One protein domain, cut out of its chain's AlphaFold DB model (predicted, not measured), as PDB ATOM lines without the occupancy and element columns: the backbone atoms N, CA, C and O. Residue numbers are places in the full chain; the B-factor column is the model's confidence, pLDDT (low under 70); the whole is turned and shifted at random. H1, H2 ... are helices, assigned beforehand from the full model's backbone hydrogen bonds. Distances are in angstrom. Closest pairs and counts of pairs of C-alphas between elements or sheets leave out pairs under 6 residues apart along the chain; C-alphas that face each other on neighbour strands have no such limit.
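AT A GLANCE: This is residues 7 to 50 of the 60 residues of a protein of Actinobacteria bacterium (UniProt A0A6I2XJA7). Two helices meet near their ends as an L, the shorter H1 making one arm and the longer H2 the other, with a tight link at the corner. H2 makes most of the length, and the arms stand free away from the corner. The printed part has 44 residues, with two named helices in the order H1, H2 and no named strand; its class is all helix. It is extended, with a radius of gyration of the C-alphas of 17.0 A and spans of 51 by 20 by 7 A.

HOW THE PARTS SIT: H1, residues 7 to 20, and H2, residues 23 to 48, are close but not clearly touching, with 1 pair of C-alphas within 8 A. The closest C-alphas are those of Ala 17 and Leu 24, 7.3 A apart. Their lines are about perpendicular, at 90 degrees. In H1 and H2 every O i to N i+4 pair is within hydrogen-bond range.

IN THESE COORDINATES: H1 begins at C-alpha 7, (71.730, -23.984, 48.726), and is 20.1 A long from first to last C-alpha. H2 is 37.5 A long and ends at C-alpha 48, (36.776, -2.285, 20.713).

THE WHOLE: The C-alphas of Pro 7 and Ala 50, the two farthest apart, are 51.4 A apart. The printed part has no cut. Residues 48 to 50 have pLDDT under 70.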
ATOM      1  N   PRO A   7      72.122 -23.429  47.430       89.44
ATOM      2  CA  PRO A   7      71.730 -23.984  48.726       89.44
ATOM      3  C   PRO A   7      70.979 -22.999  49.632       89.44
ATOM      4  O   PRO A   7      69.925 -23.354  50.162       89.44
ATOM      5  N   GLU A   8      71.457 -21.762  49.787       90.44
ATOM      6  CA  GLU A   8      70.808 -20.756  50.636       90.44
ATOM      7  C   GLU A   8      69.406 -20.393  50.128       90.44
ATOM      8  O   GLU A   8      68.476 -20.249  50.927       90.44
ATOM      9  N   LEU A   9      69.222 -20.303  48.804       92.12
ATOM     10  CA  LEU A   9      67.901 -20.058  48.219       92.12
ATOM     11  C   LEU A   9      66.937 -21.219  48.466       92.12
ATOM     12  O   LEU A   9      65.777 -20.974  48.792       92.12
ATOM     13  N   ILE A  10      67.401 -22.467  48.355       93.69
ATOM     14  CA  ILE A  10      66.577 -23.654  48.635       93.69
ATOM     15  C   ILE A  10      66.131 -23.660  50.100       93.69
ATOM     16  O   ILE A  10      64.951 -23.882  50.375       93.69
ATOM     17  N   ILE A  11      67.037 -23.364  51.035       94.31
ATOM     18  CA  ILE A  11      66.715 -23.292  52.469       94.31
ATOM     19  C   ILE A  11      65.674 -22.195  52.729       94.31
ATOM     20  O   ILE A  11      64.678 -22.442  53.410       94.31
ATOM     21  N   GLY A  12      65.849 -21.008  52.140       94.19
ATOM     22  CA  GLY A  12      64.867 -19.925  52.239       94.19
ATOM     23  C   GLY A  12      63.493 -20.321  51.688       94.19
ATOM     24  O   GLY A  12      62.471 -20.056  52.321       94.19
ATOM     25  N   LEU A  13      63.460 -21.021  50.550       93.56
ATOM     26  CA  LEU A  13      62.227 -21.504  49.926       93.56
ATOM     27  C   LEU A  13      61.507 -22.521  50.824       93.56
ATOM     28  O   LEU A  13      60.292 -22.433  50.992       93.56
ATOM     29  N   ILE A  14      62.250 -23.430  51.464       95.75
ATOM     30  CA  ILE A  14      61.695 -24.378  52.439       95.75
ATOM     31  C   ILE A  14      61.098 -23.634  53.640       95.75
ATOM     32  O   ILE A  14      59.973 -23.937  54.032       95.75
ATOM     33  N   ILE A  15      61.790 -22.635  54.195       96.44
ATOM     34  CA  ILE A  15      61.271 -21.843  55.326       96.44
ATOM     35  C   ILE A  15      59.959 -21.149  54.943       96.44
ATOM     36  O   ILE A  15      58.966 -21.258  55.663       96.44
ATOM     37  N   VAL A  16      59.920 -20.481  53.788       95.44
ATOM     38  CA  VAL A  16      58.696 -19.836  53.286       95.44
ATOM     39  C   VAL A  16      57.586 -20.872  53.067       95.44
ATOM     40  O   VAL A  16      56.441 -20.642  53.454       95.44
ATOM     41  N   ALA A  17      57.903 -22.040  52.509       94.50
ATOM     42  CA  ALA A  17      56.933 -23.113  52.318       94.50
ATOM     43  C   ALA A  17      56.379 -23.654  53.647       94.50
ATOM     44  O   ALA A  17      55.196 -23.963  53.712       94.50
ATOM     45  N   LEU A  18      57.179 -23.727  54.715       95.56
ATOM     46  CA  LEU A  18      56.709 -24.155  56.038       95.56
ATOM     47  C   LEU A  18      55.815 -23.103  56.707       95.56
ATOM     48  O   LEU A  18      54.787 -23.455  57.283       95.56
ATOM     49  N   LEU A  19      56.167 -21.818  56.604       96.19
ATOM     50  CA  LEU A  19      55.391 -20.724  57.203       96.19
ATOM     51  C   LEU A  19      54.035 -20.530  56.518       96.19
ATOM     52  O   LEU A  19      53.012 -20.340  57.175       96.19
ATOM     53  N   PHE A  20      54.026 -20.559  55.187       94.75
ATOM     54  CA  PHE A  20      52.825 -20.283  54.402       94.75
ATOM     55  C   PHE A  20      52.069 -21.557  53.999       94.75
ATOM     56  O   PHE A  20      50.866 -21.494  53.719       94.75
ATOM     57  N   GLY A  21      52.737 -22.710  53.962       92.12
ATOM     58  CA  GLY A  21      52.151 -23.997  53.596       92.12
ATOM     59  C   GLY A  21      51.438 -23.953  52.246       92.12
ATOM     60  O   GLY A  21      51.921 -23.412  51.250       92.12
ATOM     61  N   SER A  22      50.209 -24.467  52.234       93.06
ATOM     62  CA  SER A  22      49.328 -24.484  51.062       93.06
ATOM     63  C   SER A  22      48.759 -23.113  50.669       93.06
ATOM     64  O   SER A  22      48.092 -23.002  49.635       93.06
ATOM     65  N   ARG A  23      49.003 -22.051  51.451       93.50
ATOM     66  CA  ARG A  23      48.485 -20.705  51.156       93.50
ATOM     67  C   ARG A  23      49.302 -20.001  50.079       93.50
ATOM     68  O   ARG A  23      48.704 -19.332  49.244       93.50
ATOM     69  N   LEU A  24      50.624 -20.192  50.039       94.00
ATOM     70  CA  LEU A  24      51.494 -19.548  49.043       94.00
ATOM     71  C   LEU A  24      51.080 -19.891  47.593       94.00
ATOM     72  O   LEU A  24      50.858 -18.967  46.808       94.00
ATOM     73  N   PRO A  25      50.851 -21.172  47.228       90.25
ATOM     74  CA  PRO A  25      50.415 -21.525  45.877       90.25
ATOM     75  C   PRO A  25      48.991 -21.051  45.576       90.25
ATOM     76  O   PRO A  25      48.683 -20.685  44.444       90.25
ATOM     77  N   LYS A  26      48.110 -21.043  46.585       94.50
ATOM     78  CA  LYS A  26      46.725 -20.578  46.438       94.50
ATOM     79  C   LYS A  26      46.671 -19.072  46.169       94.50
ATOM     80  O   LYS A  26      45.952 -18.645  45.274       94.50
ATOM     81  N   LEU A  27      47.479 -18.288  46.882       94.62
ATOM     82  CA  LEU A  27      47.632 -16.850  46.649       94.62
ATOM     83  C   LEU A  27      48.208 -16.570  45.258       94.62
ATOM     84  O   LEU A  27      47.650 -15.750  44.535       94.62
ATOM     85  N   ALA A  28      49.254 -17.294  44.847       95.12
ATOM     86  CA  ALA A  28      49.836 -17.153  43.512       95.12
ATOM     87  C   ALA A  28      48.826 -17.477  42.397       95.12
ATOM     88  O   ALA A  28      48.724 -16.736  41.421       95.12
ATOM     89  N   ARG A  29      48.036 -18.549  42.557       95.69
ATOM     90  CA  ARG A  29      46.977 -18.920  41.605       95.69
ATOM     91  C   ARG A  29      45.896 -17.848  41.505       95.69
ATOM     92  O   ARG A  29      45.582 -17.426  40.397       95.69
ATOM     93  N   ASN A  30      45.378 -17.379  42.638       95.94
ATOM     94  CA  ASN A  30      44.328 -16.359  42.665       95.94
ATOM     95  C   ASN A  30      44.819 -15.025  42.076       95.94
ATOM     96  O   ASN A  30      44.124 -14.407  41.274       95.94
ATOM     97  N   LEU A  31      46.041 -14.605  42.424       96.38
ATOM     98  CA  LEU A  31      46.660 -13.395  41.879       96.38
ATOM     99  C   LEU A  31      46.920 -13.520  40.371       96.38
ATOM    100  O   LEU A  31      46.690 -12.574  39.618       96.38
ATOM    101  N   GLY A  32      47.365 -14.695  39.918       95.38
ATOM    102  CA  GLY A  32      47.570 -14.992  38.503       95.38
ATOM    103  C   GLY A  32      46.271 -14.932  37.700       95.38
ATOM    104  O   GLY A  32      46.249 -14.329  36.629       95.38
ATOM    105  N   GLN A  33      45.180 -15.485  38.236       96.81
ATOM    106  CA  GLN A  33      43.850 -15.404  37.626       96.81
ATOM    107  C   GLN A  33      43.363 -13.954  37.522       96.81
ATOM    108  O   GLN A  33      43.034 -13.515  36.422       96.81
ATOM    109  N   ALA A  34      43.431 -13.186  38.614       96.31
ATOM    110  CA  ALA A  34      43.053 -11.771  38.614       96.31
ATOM    111  C   ALA A  34      43.876 -10.953  37.603       96.31
ATOM    112  O   ALA A  34      43.331 -10.164  36.834       96.31
ATOM    113  N   THR A  35      45.190 -11.187  37.543       96.31
ATOM    114  CA  THR A  35      46.079 -10.512  36.584       96.31
ATOM    115  C   THR A  35      45.751 -10.896  35.138       96.31
ATOM    116  O   THR A  35      45.810 -10.055  34.241       96.31
ATOM    117  N   ASN A  36      45.417 -12.162  34.888       95.88
ATOM    118  CA  ASN A  36      45.046 -12.651  33.564       95.88
ATOM    119  C   ASN A  36      43.723 -12.042  33.079       95.88
ATOM    120  O   ASN A  36      43.645 -11.566  31.946       95.88
ATOM    121  N   GLU A  37      42.706 -12.003  33.939       96.38
ATOM    122  CA  GLU A  37      41.419 -11.366  33.639       96.38
ATOM    123  C   GLU A  37      41.573  -9.859  33.418       96.38
ATOM    124  O   GLU A  37      41.037  -9.326  32.448       96.38
ATOM    125  N   PHE A  38      42.394  -9.190  34.232       95.19
ATOM    126  CA  PHE A  38      42.715  -7.776  34.053       95.19
ATOM    127  C   PHE A  38      43.386  -7.496  32.699       95.19
ATOM    128  O   PHE A  38      42.975  -6.594  31.968       95.19
ATOM    129  N   LYS A  39      44.387  -8.299  32.309       94.25
ATOM    130  CA  LYS A  39      45.034  -8.189  30.989       94.25
ATOM    131  C   LYS A  39      44.051  -8.440  29.846       94.25
ATOM    132  O   LYS A  39      44.092  -7.723  28.849       94.25
ATOM    133  N   LYS A  40      43.162  -9.427  29.990       93.75
ATOM    134  CA  LYS A  40      42.129  -9.732  28.993       93.75
ATOM    135  C   LYS A  40      41.150  -8.567  28.830       93.75
ATOM    136  O   LYS A  40      40.890  -8.178  27.700       93.75
ATOM    137  N   GLY A  41      40.673  -7.986  29.931       92.94
ATOM    138  CA  GLY A  41      39.788  -6.817  29.909       92.94
ATOM    139  C   GLY A  41      40.426  -5.609  29.220       92.94
ATOM    140  O   GLY A  41      39.808  -5.014  28.342       92.94
ATOM    141  N   GLN A  42      41.692  -5.306  29.530       92.81
ATOM    142  CA  GLN A  42      42.429  -4.230  28.854       92.81
ATOM    143  C   GLN A  42      42.629  -4.496  27.354       92.81
ATOM    144  O   GLN A  42      42.471  -3.591  26.541       92.81
ATOM    145  N   ALA A  43      42.955  -5.734  26.972       90.00
ATOM    146  CA  ALA A  43      43.137  -6.104  25.569       90.00
ATOM    147  C   ALA A  43      41.823  -6.082  24.771       90.00
ATOM    148  O   ALA A  43      41.847  -5.792  23.577       90.00
ATOM    149  N   SER A  44      40.693  -6.403  25.407       84.56
ATOM    150  CA  SER A  44      39.361  -6.259  24.813       84.56
ATOM    151  C   SER A  44      38.990  -4.790  24.627       84.56
ATOM    152  O   SER A  44      38.620  -4.417  23.521       84.56
ATOM    153  N   ALA A  45      39.196  -3.946  25.646       79.50
ATOM    154  CA  ALA A  45      38.948  -2.507  25.546       79.50
ATOM    155  C   ALA A  45      39.756  -1.867  24.401       79.50
ATOM    156  O   ALA A  45      39.197  -1.189  23.552       79.50
ATOM    157  N   ALA A  46      41.048  -2.193  24.291       76.38
ATOM    158  CA  ALA A  46      41.900  -1.691  23.213       76.38
ATOM    159  C   ALA A  46      41.514  -2.195  21.804       76.38
ATOM    160  O   ALA A  46      41.931  -1.602  20.810       76.38
ATOM    161  N   LYS A  47      40.766  -3.303  21.692       72.00
ATOM    162  CA  LYS A  47      40.272  -3.830  20.406       72.00
ATOM    163  C   LYS A  47      38.913  -3.266  20.014       72.00
ATOM    164  O   LYS A  47      38.633  -3.201  18.821       72.00
ATOM    165  N   ASP A  48      38.089  -2.875  20.980       65.06
ATOM    166  CA  ASP A  48      36.776  -2.285  20.713       65.06
ATOM    167  C   ASP A  48      36.871  -0.829  20.215       65.06
ATOM    168  O   ASP A  48      35.955  -0.366  19.538       65.06
ATOM    169  N   ASP A  49      38.008  -0.158  20.438       60.19
ATOM    170  CA  ASP A  49      38.361   1.146  19.847       60.19
ATOM    171  C   ASP A  49      38.970   1.053  18.429       60.19
ATOM    172  O   ASP A  49      39.258   2.076  17.802       60.19
ATOM    173  N   ALA A  50      39.172  -0.152  17.878       60.47
ATOM    174  CA  ALA A  50      39.491  -0.284  16.459       60.47
ATOM    175  C   ALA A  50      38.209  -0.014  15.653       60.47
ATOM    176  O   ALA A  50      37.213  -0.717  15.868       60.47
TER     177      ALA A  50